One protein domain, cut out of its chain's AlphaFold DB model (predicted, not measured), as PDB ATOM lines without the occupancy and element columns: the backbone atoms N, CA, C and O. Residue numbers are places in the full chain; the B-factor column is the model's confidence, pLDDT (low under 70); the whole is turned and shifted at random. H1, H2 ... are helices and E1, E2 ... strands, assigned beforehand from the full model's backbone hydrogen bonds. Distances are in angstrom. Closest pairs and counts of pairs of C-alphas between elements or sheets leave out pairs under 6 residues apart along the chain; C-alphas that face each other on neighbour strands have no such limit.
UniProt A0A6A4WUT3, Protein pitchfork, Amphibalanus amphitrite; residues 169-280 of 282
ATOM      1  N   GLN A 169     -56.904-119.053  37.083       89.56
ATOM      2  CA  GLN A 169     -56.755-120.116  38.065       89.56
ATOM      3  C   GLN A 169     -58.146-120.572  38.486       89.56
ATOM      4  O   GLN A 169     -59.030-119.761  38.773       89.56
ATOM      5  N   HIS A 170     -58.334-121.887  38.479       91.25
ATOM      6  CA  HIS A 170     -59.575-122.537  38.859       91.25
ATOM      7  C   HIS A 170     -59.319-123.354  40.121       91.25
ATOM      8  O   HIS A 170     -58.416-124.187  40.153       91.25
ATOM      9  N   SER A 171     -60.124-123.125  41.151       89.75
ATOM     10  CA  SER A 171     -60.208-123.972  42.340       89.75
ATOM     11  C   SER A 171     -61.514-124.763  42.292       89.75
ATOM     12  O   SER A 171     -62.547-124.200  41.923       89.75
ATOM     13  N   PHE A 172     -61.497-126.038  42.682       90.81
ATOM     14  CA  PHE A 172     -62.703-126.868  42.724       90.81
ATOM     15  C   PHE A 172     -63.763-126.244  43.650       90.81
ATOM     16  O   PHE A 172     -63.509-126.040  44.832       90.81
ATOM     17  N   GLY A 173     -64.923-125.874  43.094       90.38
ATOM     18  CA  GLY A 173     -66.020-125.214  43.823       90.38
ATOM     19  C   GLY A 173     -65.766-123.760  44.253       90.38
ATOM     20  O   GLY A 173     -66.634-123.149  44.871       90.38
ATOM     21  N   GLY A 174     -64.600-123.191  43.938       92.19
ATOM     22  CA  GLY A 174     -64.235-121.826  44.325       92.19
ATOM     23  C   GLY A 174     -64.372-120.801  43.196       92.19
ATOM     24  O   GLY A 174     -64.809-121.099  42.084       92.19
ATOM     25  N   LYS A 175     -63.990-119.556  43.494       89.00
ATOM     26  CA  LYS A 175     -64.044-118.450  42.528       89.00
ATOM     27  C   LYS A 175     -62.934-118.597  41.488       89.00
ATOM     28  O   LYS A 175     -61.820-118.999  41.799       89.00
ATOM     29  N   ILE A 176     -63.248-118.238  40.246       89.56
ATOM     30  CA  ILE A 176     -62.266-118.183  39.162       89.56
ATOM     31  C   ILE A 176     -61.486-116.878  39.295       89.56
ATOM     32  O   ILE A 176     -62.075-115.796  39.214       89.56
ATOM     33  N   GLU A 177     -60.170-116.973  39.462       88.81
ATOM     34  CA  GLU A 177     -59.294-115.809  39.607       88.81
ATOM     35  C   GLU A 177     -58.456-115.587  38.350       88.81
ATOM     36  O   GLU A 177     -57.952-116.524  37.730       88.81
ATOM     37  N   VAL A 178     -58.310-114.324  37.946       90.50
ATOM     38  CA  VAL A 178     -57.451-113.953  36.819       90.50
ATOM     39  C   VAL A 178     -56.009-113.897  37.310       90.50
ATOM     40  O   VAL A 178     -55.705-113.170  38.254       90.50
ATOM     41  N   VAL A 179     -55.117-114.636  36.653       89.56
ATOM     42  CA  VAL A 179     -53.695-114.657  37.004       89.56
ATOM     43  C   VAL A 179     -53.043-113.377  36.484       89.56
ATOM     44  O   VAL A 179     -52.997-113.181  35.264       89.56
ATOM     45  N   PRO A 180     -52.528-112.498  37.360       88.25
ATOM     46  CA  PRO A 180     -51.862-111.285  36.918       88.25
ATOM     47  C   PRO A 180     -50.530-111.620  36.235       88.25
ATOM     48  O   PRO A 180     -49.870-112.612  36.544       88.25
ATOM     49  N   SER A 181     -50.121-110.770  35.296       88.19
ATOM     50  CA  SER A 181     -48.840-110.912  34.592       88.19
ATOM     51  C   SER A 181     -47.641-110.431  35.418       88.19
ATOM     52  O   SER A 181     -46.504-110.798  35.118       88.19
ATOM     53  N   VAL A 182     -47.897-109.613  36.442       92.25
ATOM     54  CA  VAL A 182     -46.913-109.038  37.362       92.25
ATOM     55  C   VAL A 182     -47.335-109.363  38.790       92.25
ATOM     56  O   VAL A 182     -48.500-109.198  39.151       92.25
ATOM     57  N   ILE A 183     -46.394-109.837  39.601       91.94
ATOM     58  CA  ILE A 183     -46.609-110.109  41.024       91.94
ATOM     59  C   ILE A 183     -46.250-108.848  41.809       91.94
ATOM     60  O   ILE A 183     -45.194-108.265  41.586       91.94
ATOM     61  N   VAL A 184     -47.113-108.424  42.730       92.25
ATOM     62  CA  VAL A 184     -46.812-107.281  43.598       92.25
ATOM     63  C   VAL A 184     -46.121-107.777  44.864       92.25
ATOM     64  O   VAL A 184     -46.713-108.546  45.622       92.25
ATOM     65  N   LYS A 185     -44.886-107.328  45.088       92.25
ATOM     66  CA  LYS A 185     -44.089-107.584  46.290       92.25
ATOM     67  C   LYS A 185     -44.263-106.408  47.250       92.25
ATOM     68  O   LYS A 185     -44.068-105.247  46.889       92.25
ATOM     69  N   CYS A 186     -44.696-106.719  48.466       91.94
ATOM     70  CA  CYS A 186     -44.973-105.742  49.506       91.94
ATOM     71  C   CYS A 186     -43.880-105.802  50.570       91.94
ATOM     72  O   CYS A 186     -43.843-106.753  51.346       91.94
ATOM     73  N   VAL A 187     -43.008-104.797  50.597       90.31
ATOM     74  CA  VAL A 187     -41.947-104.647  51.602       90.31
ATOM     75  C   VAL A 187     -41.873-103.176  51.992       90.31
ATOM     76  O   VAL A 187     -42.112-102.302  51.158       90.31
ATOM     77  N   VAL A 188     -41.523-102.912  53.251       90.69
ATOM     78  CA  VAL A 188     -41.365-101.558  53.802       90.69
ATOM     79  C   VAL A 188     -40.380-100.738  52.970       90.69
ATOM     80  O   VAL A 188     -40.713 -99.644  52.523       90.69
ATOM     81  N   ASN A 189     -39.198-101.305  52.714       87.00
ATOM     82  CA  ASN A 189     -38.154-100.712  51.890       87.00
ATOM     83  C   ASN A 189     -37.585-101.767  50.936       87.00
ATOM     84  O   ASN A 189     -36.928-102.710  51.365       87.00
ATOM     85  N   ASN A 190     -37.824-101.595  49.632       85.94
ATOM     86  CA  ASN A 190     -37.228-102.454  48.608       85.94
ATOM     87  C   ASN A 190     -35.770-102.048  48.373       85.94
ATOM     88  O   ASN A 190     -35.501-100.969  47.836       85.94
ATOM     89  N   SER A 191     -34.845-102.923  48.765       89.50
ATOM     90  CA  SER A 191     -33.398-102.801  48.547       89.50
ATOM     91  C   SER A 191     -32.899-103.682  47.396       89.50
ATOM     92  O   SER A 191     -31.709-103.973  47.317       89.50
ATOM     93  N   ASP A 192     -33.801-104.142  46.529       91.31
ATOM     94  CA  ASP A 192     -33.472-105.031  45.419       91.31
ATOM     95  C   ASP A 192     -32.593-104.279  44.399       91.31
ATOM     96  O   ASP A 192     -32.950-103.197  43.923       91.31
ATOM     97  N   LEU A 193     -31.434-104.847  44.058       94.31
ATOM     98  CA  LEU A 193     -30.484-104.288  43.091       94.31
ATOM     99  C   LEU A 193     -30.306-105.252  41.926       94.31
ATOM    100  O   LEU A 193     -30.296-106.465  42.106       94.31
ATOM    101  N   CYS A 194     -30.153-104.722  40.715       93.94
ATOM    102  CA  CYS A 194     -29.911-105.560  39.551       93.94
ATOM    103  C   CYS A 194     -28.519-106.204  39.623       93.94
ATOM    104  O   CYS A 194     -27.520-105.489  39.626       93.94
ATOM    105  N   ASN A 195     -28.431-107.532  39.538       90.88
ATOM    106  CA  ASN A 195     -27.151-108.253  39.585       90.88
ATOM    107  C   ASN A 195     -26.202-107.918  38.418       90.88
ATOM    108  O   ASN A 195     -25.007-108.172  38.499       90.88
ATOM    109  N   VAL A 196     -26.724-107.362  37.319       90.00
ATOM    110  CA  VAL A 196     -25.942-107.083  36.102       90.00
ATOM    111  C   VAL A 196     -25.448-105.642  36.050       90.00
ATOM    112  O   VAL A 196     -24.317-105.405  35.642       90.00
ATOM    113  N   CYS A 197     -26.291-104.670  36.410       90.94
ATOM    114  CA  CYS A 197     -25.931-103.248  36.338       90.94
ATOM    115  C   CYS A 197     -25.714-102.590  37.704       90.94
ATOM    116  O   CYS A 197     -25.291-101.444  37.741       90.94
ATOM    117  N   GLY A 198     -26.022-103.266  38.814       91.19
ATOM    118  CA  GLY A 198     -25.894-102.730  40.175       91.19
ATOM    119  C   GLY A 198     -26.903-101.634  40.535       91.19
ATOM    120  O   GLY A 198     -26.997-101.238  41.692       91.19
ATOM    121  N   GLU A 199     -27.681-101.146  39.570       92.50
ATOM    122  CA  GLU A 199     -28.675-100.097  39.784       92.50
ATOM    123  C   GLU A 199     -29.989-100.656  40.343       92.50
ATOM    124  O   GLU A 199     -30.394-101.792  40.053       92.50
ATOM    125  N   ARG A 200     -30.700 -99.813  41.099       90.94
ATOM    126  CA  ARG A 200     -32.054-100.110  41.568       90.94
ATOM    127  C   ARG A 200     -33.012-100.166  40.370       90.94
ATOM    128  O   ARG A 200     -33.081 -99.200  39.605       90.94
ATOM    129  N   PRO A 201     -33.770-101.260  40.184       90.31
ATOM    130  CA  PRO A 201     -34.710-101.358  39.084       90.31
ATOM    131  C   PRO A 201     -35.831-100.323  39.227       90.31
ATOM    132  O   PRO A 201     -36.409-100.147  40.296       90.31
ATOM    133  N   TYR A 202     -36.165 -99.664  38.119       86.38
ATOM    134  CA  TYR A 202     -37.307 -98.762  38.040       86.38
ATOM    135  C   TYR A 202     -38.529 -99.481  37.454       86.38
ATOM    136  O   TYR A 202     -38.475-100.001  36.334       86.38
ATOM    137  N   GLY A 203     -39.643 -99.472  38.187       88.56
ATOM    138  CA  GLY A 203     -40.901-100.089  37.764       88.56
ATOM    139  C   GLY A 203     -40.861-101.617  37.831       88.56
ATOM    140  O   GLY A 203     -40.476-102.188  38.842       88.56
ATOM    141  N   ASP A 204     -41.291-102.286  36.758       92.25
ATOM    142  CA  ASP A 204     -41.307-103.751  36.688       92.25
ATOM    143  C   ASP A 204     -39.894-104.337  36.521       92.25
ATOM    144  O   ASP A 204     -39.174-103.985  35.576       92.25
ATOM    145  N   TYR A 205     -39.551-105.333  37.334       94.50
ATOM    146  CA  TYR A 205     -38.305-106.100  37.232       94.50
ATOM    147  C   TYR A 205     -38.552-107.605  37.336       94.50
ATOM    148  O   TYR A 205     -39.693-108.067  37.340       94.50
ATOM    149  N   TYR A 206     -37.471-108.377  37.310       95.31
ATOM    150  CA  TYR A 206     -37.492-109.830  37.362       95.31
ATOM    151  C   TYR A 206     -36.776-110.317  38.620       95.31
ATOM    152  O   TYR A 206     -35.685-109.841  38.916       95.31
ATOM    153  N   GLU A 207     -37.373-111.274  39.324       94.88
ATOM    154  CA  GLU A 207     -36.841-111.869  40.555       94.88
ATOM    155  C   GLU A 207     -36.820-113.400  40.439       94.88
ATOM    156  O   GLU A 207     -37.771-114.016  39.939       94.88
ATOM    157  N   SER A 208     -35.733-114.019  40.902       94.31
ATOM    158  CA  SER A 208     -35.620-115.465  41.092       94.31
ATOM    159  C   SER A 208     -34.823-115.752  42.365       94.31
ATOM    160  O   SER A 208     -33.596-115.690  42.384       94.31
ATOM    161  N   GLY A 209     -35.522-116.040  43.466       90.19
ATOM    162  CA  GLY A 209     -34.880-116.285  44.757       90.19
ATOM    163  C   GLY A 209     -34.168-115.037  45.286       90.19
ATOM    164  O   GLY A 209     -34.830-114.118  45.750       90.19
ATOM    165  N   ARG A 210     -32.830-115.029  45.237       89.62
ATOM    166  CA  ARG A 210     -31.983-113.897  45.666       89.62
ATOM    167  C   ARG A 210     -31.524-113.006  44.510       89.62
ATOM    168  O   ARG A 210     -30.900-111.981  44.752       89.62
ATOM    169  N   ASP A 211     -31.805-113.411  43.275       93.00
ATOM    170  CA  ASP A 211     -31.333-112.709  42.092       93.00
ATOM    171  C   ASP A 211     -32.398-111.768  41.549       93.00
ATOM    172  O   ASP A 211     -33.544-112.173  41.310       93.00
ATOM    173  N   HIS A 212     -31.992-110.530  41.269       94.44
ATOM    174  CA  HIS A 212     -32.857-109.515  40.681       94.44
ATOM    175  C   HIS A 212     -32.259-108.976  39.382       94.44
ATOM    176  O   HIS A 212     -31.059-108.719  39.269       94.44
ATOM    177  N   LEU A 213     -33.111-108.779  38.377       94.19
ATOM    178  CA  LEU A 213     -32.724-108.265  37.068       94.19
ATOM    179  C   LEU A 213     -33.667-107.151  36.628       94.19
ATOM    180  O   LEU A 213     -34.884-107.332  36.540       94.19
ATOM    181  N   CYS A 214     -33.102-106.001  36.261       94.00
ATOM    182  CA  CYS A 214     -33.880-104.930  35.652       94.00
ATOM    183  C   CYS A 214     -34.397-105.358  34.269       94.00
ATOM    184  O   CYS A 214     -33.799-106.184  33.569       94.00
ATOM    185  N   ARG A 215     -35.509-104.759  33.826       92.00
ATOM    186  CA  ARG A 215     -36.160-105.103  32.551       92.00
ATOM    187  C   ARG A 215     -35.221-105.007  31.344       92.00
ATOM    188  O   ARG A 215     -35.321-105.825  30.431       92.00
ATOM    189  N   ALA A 216     -34.324-104.021  31.336       91.19
ATOM    190  CA  ALA A 216     -33.354-103.821  30.263       91.19
ATOM    191  C   ALA A 216     -32.319-104.954  30.219       91.19
ATOM    192  O   ALA A 216     -32.099-105.540  29.159       91.19
ATOM    193  N   CYS A 217     -31.739-105.306  31.369       90.94
ATOM    194  CA  CYS A 217     -30.737-106.366  31.465       90.94
ATOM    195  C   CYS A 217     -31.350-107.740  31.183       90.94
ATOM    196  O   CYS A 217     -30.805-108.488  30.375       90.94
ATOM    197  N   TYR A 218     -32.533-108.032  31.730       91.69
ATOM    198  CA  TYR A 218     -33.243-109.280  31.443       91.69
ATOM    199  C   TYR A 218     -33.524-109.455  29.942       91.69
ATOM    200  O   TYR A 218     -33.262-110.513  29.371       91.69
ATOM    201  N   ARG A 219     -34.008-108.404  29.263       89.75
ATOM    202  CA  ARG A 219     -34.229-108.431  27.806       89.75
ATOM    203  C   ARG A 219     -32.928-108.611  27.037       89.75
ATOM    204  O   ARG A 219     -32.893-109.421  26.116       89.75
ATOM    205  N   ARG A 220     -31.874-107.887  27.419       88.69
ATOM    206  CA  ARG A 220     -30.559-107.988  26.779       88.69
ATOM    207  C   ARG A 220     -30.037-109.420  26.835       88.69
ATOM    208  O   ARG A 220     -29.659-109.944  25.799       88.69
ATOM    209  N   ILE A 221     -30.102-110.067  27.998       88.94
ATOM    210  CA  ILE A 221     -29.652-111.456  28.169       88.94
ATOM    211  C   ILE A 221     -30.566-112.422  27.404       88.94
ATOM    212  O   ILE A 221     -30.087-113.318  26.717       88.94
ATOM    213  N   ARG A 222     -31.888-112.223  27.454       86.81
ATOM    214  CA  ARG A 222     -32.849-113.101  26.769       86.81
ATOM    215  C   ARG A 222     -32.719-113.073  25.242       86.81
ATOM    216  O   ARG A 222     -32.964-114.094  24.603       86.81
ATOM    217  N   HIS A 223     -32.374-111.919  24.674       83.62
ATOM    218  CA  HIS A 223     -32.170-111.738  23.234       83.62
ATOM    219  C   HIS A 223     -30.704-111.869  22.799       83.62
ATOM    220  O   HIS A 223     -30.431-111.845  21.600       83.62
ATOM    221  N   ALA A 224     -29.764-112.015  23.738       80.56
ATOM    222  CA  ALA A 224     -28.368-112.267  23.416       80.56
ATOM    223  C   ALA A 224     -28.198-113.628  22.727       80.56
ATOM    224  O   ALA A 224     -29.021-114.543  22.860       80.56
ATOM    225  N   SER A 225     -27.101-113.766  21.976       73.00
ATOM    226  CA  SER A 225     -26.744-115.041  21.362       73.00
ATOM    227  C   SER A 225     -26.601-116.126  22.444       73.00
ATOM    228  O   SER A 225     -26.227-115.818  23.577       73.00
ATOM    229  N   PRO A 226     -26.872-117.409  22.134       64.94
ATOM    230  CA  PRO A 226     -26.862-118.479  23.135       64.94
ATOM    231  C   PRO A 226     -25.540-118.594  23.905       64.94
ATOM    232  O   PRO A 226     -25.558-118.959  25.073       64.94
ATOM    233  N   ARG A 227     -24.415-118.260  23.254       61.66
ATOM    234  CA  ARG A 227     -23.076-118.263  23.860       61.66
ATOM    235  C   ARG A 227     -22.901-117.117  24.862       61.66
ATOM    236  O   ARG A 227     -22.524-117.383  25.989       61.66
ATOM    237  N   ALA A 228     -23.276-115.889  24.495       62.50
ATOM    238  CA  ALA A 228     -23.168-114.722  25.377       62.50
ATOM    239  C   ALA A 228     -24.213-114.716  26.511       62.50
ATOM    240  O   ALA A 228     -23.964-114.203  27.595       62.50
ATOM    241  N   ALA A 229     -25.401-115.293  26.288       62.09
ATOM    242  CA  ALA A 229     -26.422-115.417  27.329       62.09
ATOM    243  C   ALA A 229     -26.007-116.414  28.428       62.09
ATOM    244  O   ALA A 229     -26.242-116.158  29.608       62.09
ATOM    245  N   ALA A 230     -25.370-117.526  28.036       61.81
ATOM    246  CA  ALA A 230     -24.941-118.586  28.948       61.81
ATOM    247  C   ALA A 230     -23.806-118.167  29.896       61.81
ATOM    248  O   ALA A 230     -23.620-118.824  30.915       61.81
ATOM    249  N   GLU A 231     -23.083-117.084  29.591       69.62
ATOM    250  CA  GLU A 231     -22.036-116.535  30.464       69.62
ATOM    251  C   GLU A 231     -22.596-115.940  31.764       69.62
ATOM    252  O   GLU A 231     -21.888-115.911  32.766       69.62
ATOM    253  N   VAL A 232     -23.859-115.490  31.773       75.12
ATOM    254  CA  VAL A 232     -24.464-114.826  32.942       75.12
ATOM    255  C   VAL A 232     -25.578-115.669  33.561       75.12
ATOM    256  O   VAL A 232     -25.586-115.881  34.768       75.12
ATOM    257  N   TYR A 233     -26.518-116.165  32.748       84.25
ATOM    258  CA  TYR A 233     -27.640-116.982  33.218       84.25
ATOM    259  C   TYR A 233     -28.031-118.034  32.181       84.25
ATOM    260  O   TYR A 233     -28.214-117.741  30.996       84.25
ATOM    261  N   SER A 234     -28.262-119.268  32.626       84.94
ATOM    262  CA  SER A 234     -28.773-120.316  31.744       84.94
ATOM    263  C   SER A 234     -30.211-120.007  31.298       84.94
ATOM    264  O   SER A 234     -30.986-119.356  32.002       84.94
ATOM    265  N   ARG A 235     -30.631-120.514  30.130       82.81
ATOM    266  CA  ARG A 235     -32.020-120.330  29.657       82.81
ATOM    267  C   ARG A 235     -33.063-120.898  30.625       82.81
ATOM    268  O   ARG A 235     -34.156-120.349  30.722       82.81
ATOM    269  N   GLN A 236     -32.724-121.978  31.328       86.19
ATOM    270  CA  GLN A 236     -33.592-122.578  32.341       86.19
ATOM    271  C   GLN A 236     -33.712-121.672  33.571       86.19
ATOM    272  O   GLN A 236     -34.820-121.457  34.055       86.19
ATOM    273  N   GLN A 237     -32.603-121.072  34.014       88.25
ATOM    274  CA  GLN A 237     -32.614-120.079  35.090       88.25
ATOM    275  C   GLN A 237     -33.456-118.865  34.693       88.25
ATOM    276  O   GLN A 237     -34.358-118.497  35.435       88.25
ATOM    277  N   LEU A 238     -33.261-118.313  33.486       89.19
ATOM    278  CA  LEU A 238     -34.056-117.188  32.971       89.19
ATOM    279  C   LEU A 238     -35.559-117.494  32.922       89.19
ATOM    280  O   LEU A 238     -36.370-116.613  33.195       89.19
ATOM    281  N   ALA A 239     -35.946-118.733  32.612       89.00
ATOM    282  CA  ALA A 239     -37.347-119.148  32.617       89.00
ATOM    283  C   ALA A 239     -37.965-119.195  34.027       89.00
ATOM    284  O   ALA A 239     -39.181-119.054  34.155       89.00
ATOM    285  N   ALA A 240     -37.149-119.371  35.073       92.81
ATOM    286  CA  ALA A 240     -37.596-119.373  36.463       92.81
ATOM    287  C   ALA A 240     -37.836-117.961  37.029       92.81
ATOM    288  O   ALA A 240     -38.496-117.828  38.063       92.81
ATOM    289  N   PHE A 241     -37.333-116.908  36.374       94.12
ATOM    290  CA  PHE A 241     -37.565-115.532  36.810       94.12
ATOM    291  C   PHE A 241     -39.035-115.143  36.669       94.12
ATOM    292  O   PHE A 241     -39.663-115.304  35.616       94.12
ATOM    293  N   ARG A 242     -39.574-114.554  37.734       93.69
ATOM    294  CA  ARG A 242     -40.935-114.018  37.770       93.69
ATOM    295  C   ARG A 242     -40.882-112.508  37.666       93.69
ATOM    296  O   ARG A 242     -39.959-111.875  38.166       93.69
ATOM    297  N   LYS A 243     -41.872-111.928  36.995       94.00
ATOM    298  CA  LYS A 243     -41.984-110.479  36.852       94.00
ATOM    299  C   LYS A 243     -42.638-109.895  38.106       94.00
ATOM    300  O   LYS A 243     -43.756-110.293  38.442       94.00
ATOM    301  N   VAL A 244     -41.955-108.969  38.767       94.50
ATOM    302  CA  VAL A 244     -42.335-108.396  40.063       94.50
ATOM    303  C   VAL A 244     -42.412-106.870  39.974       94.50
ATOM    304  O   VAL A 244     -41.712-106.248  39.170       94.50
ATOM    305  N   ARG A 245     -43.301-106.280  40.776       92.38
ATOM    306  CA  ARG A 245     -43.399-104.838  41.023       92.38
ATOM    307  C   ARG A 245     -43.538-104.574  42.516       92.38
ATOM    308  O   ARG A 245     -44.165-105.340  43.240       92.38
ATOM    309  N   ASP A 246     -43.011-103.441  42.935       91.69
ATOM    310  CA  ASP A 246     -43.138-102.901  44.279       91.69
ATOM    311  C   ASP A 246     -44.585-102.491  44.619       91.69
ATOM    312  O   ASP A 246     -45.364-102.069  43.758       91.69
ATOM    313  N   CYS A 247     -44.953-102.544  45.899       91.06
ATOM    314  CA  CYS A 247     -46.262-102.098  46.393       91.06
ATOM    315  C   CYS A 247     -46.467-100.569  46.404       91.06
ATOM    316  O   CYS A 247     -47.563-100.114  46.731       91.06
ATOM    317  N   SER A 248     -45.463 -99.778  46.010       89.25
ATOM    318  CA  SER A 248     -45.445 -98.310  46.117       89.25
ATOM    319  C   SER A 248     -46.602 -97.602  45.401       89.25
ATOM    320  O   SER A 248     -47.008 -96.511  45.794       89.25
ATOM    321  N   GLU A 249     -47.148 -98.210  44.345       88.31
ATOM    322  CA  GLU A 249     -48.304 -97.682  43.609       88.31
ATOM    323  C   GLU A 249     -49.656 -97.999  44.268       88.31
ATOM    324  O   GLU A 249     -50.684 -97.483  43.819       88.31
ATOM    325  N   ILE A 250     -49.683 -98.907  45.244       92.38
ATOM    326  CA  ILE A 250     -50.900 -99.393  45.907       92.38
ATOM    327  C   ILE A 250     -51.029 -98.773  47.291       92.38
ATOM    328  O   ILE A 250     -52.104 -98.289  47.645       92.38
ATOM    329  N   HIS A 251     -49.939 -98.760  48.054       92.25
ATOM    330  CA  HIS A 251     -49.903 -98.230  49.410       92.25
ATOM    331  C   HIS A 251     -48.506 -97.725  49.774       92.25
ATOM    332  O   HIS A 251     -47.521 -98.018  49.095       92.25
ATOM    333  N   ARG A 252     -48.423 -96.943  50.851       92.50
ATOM    334  CA  ARG A 252     -47.165 -96.417  51.397       92.50
ATOM    335  C   ARG A 252     -46.913 -96.993  52.778       92.50
ATOM    336  O   ARG A 252     -47.845 -97.095  53.564       92.50
ATOM    337  N   HIS A 253     -45.661 -97.334  53.050       90.38
ATOM    338  CA  HIS A 253     -45.238 -97.872  54.341       90.38
ATOM    339  C   HIS A 253     -44.691 -96.810  55.308       90.38
ATOM    340  O   HIS A 253     -44.670 -97.036  56.507       90.38
ATOM    341  N   GLU A 254     -44.236 -95.649  54.815       88.06
ATOM    342  CA  GLU A 254     -43.632 -94.588  55.652       88.06
ATOM    343  C   GLU A 254     -42.528 -95.103  56.602       88.06
ATOM    344  O   GLU A 254     -42.387 -94.633  57.724       88.06
ATOM    345  N   ASN A 255     -41.726 -96.081  56.151       87.44
ATOM    346  CA  ASN A 255     -40.720 -96.798  56.953       87.44
ATOM    347  C   ASN A 255     -41.277 -97.606  58.142       87.44
ATOM    348  O   ASN A 255     -40.518 -97.998  59.026       87.44
ATOM    349  N   THR A 256     -42.577 -97.885  58.156       88.94
ATOM    350  CA  THR A 256     -43.252 -98.713  59.159       88.94
ATOM    351  C   THR A 256     -43.898 -99.940  58.520       88.94
ATOM    352  O   THR A 256     -44.141 -99.986  57.313       88.94
ATOM    353  N   ASP A 257     -44.218-100.941  59.338       86.44
ATOM    354  CA  ASP A 257     -44.945-102.128  58.873       86.44
ATOM    355  C   ASP A 257     -46.399-101.808  58.480       86.44
ATOM    356  O   ASP A 257     -47.018-102.537  57.700       86.44
ATOM    357  N   ALA A 258     -46.946-100.691  58.972       86.06
ATOM    358  CA  ALA A 258     -48.278-100.228  58.612       86.06
ATOM    359  C   ALA A 258     -48.316 -99.712  57.164       86.06
ATOM    360  O   ALA A 258     -47.390 -99.062  56.686       86.06
ATOM    361  N   ALA A 259     -49.410 -99.996  56.455       87.81
ATOM    362  CA  ALA A 259     -49.589 -99.631  55.052       87.81
ATOM    363  C   ALA A 259     -50.767 -98.663  54.873       87.81
ATOM    364  O   ALA A 259     -51.931 -99.050  55.006       87.81
ATOM    365  N   LEU A 260     -50.472 -97.420  54.494       91.62
ATOM    366  CA  LEU A 260     -51.471 -96.432  54.093       91.62
ATOM    367  C   LEU A 260     -51.922 -96.710  52.658       91.62
ATOM    368  O   LEU A 260     -51.168 -96.510  51.703       91.62
ATOM    369  N   GLN A 261     -53.156 -97.187  52.502       93.19
ATOM    370  CA  GLN A 261     -53.737 -97.517  51.201       93.19
ATOM    371  C   GLN A 261     -53.907 -96.253  50.346       93.19
ATOM    372  O   GLN A 261     -54.671 -95.358  50.696       93.19
ATOM    373  N   LEU A 262     -53.216 -96.195  49.203       93.75
ATOM    374  CA  LEU A 262     -53.396 -95.138  48.200       93.75
ATOM    375  C   LEU A 262     -54.547 -95.462  47.246       93.75
ATOM    376  O   LEU A 262     -55.175 -94.558  46.701       93.75
ATOM    377  N   LYS A 263     -54.787 -96.755  47.006       94.31
ATOM    378  CA  LYS A 263     -55.820 -97.253  46.097       94.31
ATOM    379  C   LYS A 263     -56.857 -98.062  46.851       94.31
ATOM    380  O   LYS A 263     -56.546 -98.828  47.759       94.31
ATOM    381  N   THR A 264     -58.101 -97.949  46.417       96.25
ATOM    382  CA  THR A 264     -59.192 -98.768  46.945       96.25
ATOM    383  C   THR A 264     -59.081-100.219  46.447       96.25
ATOM    384  O   THR A 264     -58.562-100.469  45.353       96.25
ATOM    385  N   PRO A 265     -59.649-101.210  47.161       93.31
ATOM    386  CA  PRO A 265     -59.639-102.612  46.720       93.31
ATOM    387  C   PRO A 265     -60.284-102.814  45.340       93.31
ATOM    388  O   PRO A 265     -59.850-103.650  44.545       93.31
ATOM    389  N   ARG A 266     -61.299-102.005  45.005       94.44
ATOM    390  CA  ARG A 266     -61.940-102.028  43.682       94.44
ATOM    391  C   ARG A 266     -60.988-101.561  42.583       94.44
ATOM    392  O   ARG A 266     -60.981-102.144  41.499       94.44
ATOM    393  N   GLU A 267     -60.192-100.531  42.843       94.88
ATOM    394  CA  GLU A 267     -59.195-100.028  41.896       94.88
ATOM    395  C   GLU A 267     -58.040-101.006  41.717       94.88
ATOM    396  O   GLU A 267     -57.633-101.244  40.582       94.88
ATOM    397  N   ILE A 268     -57.579-101.640  42.798       92.50
ATOM    398  CA  ILE A 268     -56.553-102.691  42.742       92.50
ATOM    399  C   ILE A 268     -57.020-103.841  41.841       92.50
ATOM    400  O   ILE A 268     -56.297-104.246  40.930       92.50
ATOM    401  N   ASN A 269     -58.257-104.313  42.014       91.62
ATOM    402  CA  ASN A 269     -58.822-105.361  41.158       91.62
ATOM    403  C   ASN A 269     -58.963-104.914  39.696       91.62
ATOM    404  O   ASN A 269     -58.654-105.678  38.780       91.62
ATOM    405  N   ARG A 270     -59.379-103.666  39.449       92.94
ATOM    406  CA  ARG A 270     -59.423-103.107  38.087       92.94
ATOM    407  C   ARG A 270     -58.036-103.058  37.446       92.94
ATOM    408  O   ARG A 270     -57.930-103.369  36.263       92.94
ATOM    409  N   LEU A 271     -56.997-102.688  38.196       91.19
ATOM    410  CA  LEU A 271     -55.620-102.674  37.699       91.19
ATOM    411  C   LEU A 271     -55.144-104.082  37.353       91.19
ATOM    412  O   LEU A 271     -54.722-104.295  36.221       91.19
ATOM    413  N   ARG A 272     -55.328-105.053  38.254       90.69
ATOM    414  CA  ARG A 272     -54.982-106.463  37.997       90.69
ATOM    415  C   ARG A 272     -55.659-106.997  36.732       90.69
ATOM    416  O   ARG A 272     -55.001-107.599  35.887       90.69
ATOM    417  N   ASN A 273     -56.952-106.718  36.557       90.50
ATOM    418  CA  ASN A 273     -57.699-107.152  35.375       90.50
ATOM    419  C   ASN A 273     -57.204-106.476  34.089       90.50
ATOM    420  O   ASN A 273     -57.072-107.137  33.060       90.50
ATOM    421  N   ARG A 274     -56.905-105.171  34.139       91.06
ATOM    422  CA  ARG A 274     -56.332-104.438  32.999       91.06
ATOM    423  C   ARG A 274     -54.959-104.982  32.621       91.06
ATOM    424  O   ARG A 274     -54.701-105.190  31.442       91.06
ATOM    425  N   GLU A 275     -54.099-105.246  33.595       90.06
ATOM    426  CA  GLU A 275     -52.760-105.794  33.357       90.06
ATOM    427  C   GLU A 275     -52.801-107.209  32.783       90.06
ATOM    428  O   GLU A 275     -52.045-107.529  31.864       90.06
ATOM    429  N   ALA A 276     -53.703-108.053  33.288       90.25
ATOM    430  CA  ALA A 276     -53.913-109.384  32.741       90.25
ATOM    431  C   ALA A 276     -54.416-109.316  31.291       90.25
ATOM    432  O   ALA A 276     -53.903-110.033  30.432       90.25
ATOM    433  N   TYR A 277     -55.346-108.407  30.991       89.06
ATOM    434  CA  TYR A 277     -55.840-108.185  29.631       89.06
ATOM    435  C   TYR A 277     -54.746-107.690  28.684       89.06
ATOM    436  O   TYR A 277     -54.554-108.260  27.612       89.06
ATOM    437  N   LEU A 278     -53.971-106.683  29.091       86.94
ATOM    438  CA  LEU A 278     -52.886-106.149  28.268       86.94
ATOM    439  C   LEU A 278     -51.784-107.188  28.014       86.94
ATOM    440  O   LEU A 278     -51.175-107.173  26.950       86.94
ATOM    441  N   SER A 279     -51.574-108.141  28.928       84.12
ATOM    442  CA  SER A 279     -50.612-109.237  28.729       84.12
ATOM    443  C   SER A 279     -50.970-110.219  27.604       84.12
ATOM    444  O   SER A 279     -50.164-111.082  27.262       84.12
ATOM    445  N   LEU A 280     -52.171-110.120  27.026       83.19
ATOM    446  CA  LEU A 280     -52.552-110.893  25.841       83.19
ATOM    447  C   LEU A 280     -51.963-110.317  24.546       83.19
ATOM    448  O   LEU A 280     -51.906-111.033  23.549       83.19
TER     449      LEU A 280
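What this domain is: This is residues 169 to 280 of the 282 residues of the protein "Protein pitchfork" of Amphibalanus amphitrite (UniProt A0A6A4WUT3). A small twisted sheet, E1 E4 E2 E3, has short helices H1, H2 and H3 gathered towards its E2 and E3 end, while the long helix H4 lies off beyond E1 on a long loop. Residues 171 to 176 stick out. The printed part has 112 residues, with four named helices and four named strands in the order E1 E2 E3 H1 H2 H3 E4 H4 along the chain; the four strands make one mixed sheet, and the class is mixed, helices and strands, with 50 residues in named elements, under half. The whole is loose, radius of gyration of the C-alphas 16.4 A, spanning 46 by 39 by 23 A.

How they stand to each other: Start at edge strand E1, residues 183 to 185, parallel to E4, residues 242 to 246; N 183 and O 243 are 2.9 A apart. E4 is antiparallel to E2, residues 205 to 208, with N 244 and O 205 at 2.8 A. E2 forms a hairpin with E3, residues 211 to 214; N 213 and O 206 are 2.8 A apart. The sheet is only just strongly twisted, its C-alphas up to 4.2 A off the best plane. H1, residues 215 to 223, is on the sheet, and the closest C-alphas of E2 and H1 are those of Tyr 205 and Arg 215, 5.2 A apart. H3, residues 235 to 240, is also on it; with H1 it makes two layers, helices on one face of a sheet. H1 touches H2, residues 226 to 230, only at the corner, the closest C-alphas being those of Ile 221 and Ala 229, 5.2 A. H4, residues 265 to 278, is not on the sheet and touches no helix. In H1, H2, H3 and H4 every O i to N i+4 pair is within hydrogen-bond range.

Where its parts are: Find C-alpha 183 at (-46.609, -110.109, 41.024), where E1 begins. E4 is 13.1 A long, H1 12.1 A. H4 runs 20.0 A to C-alpha 278 at (-52.886, -106.149, 28.268).

The domain as a whole: The C-alphas of Gly 173 and Arg 227 are farthest apart, 47.9 A. The printed part has no cut; the links E1 to E2 and E4 to H4 are long. Look for pLDDT under 70 at residues 226 to 231.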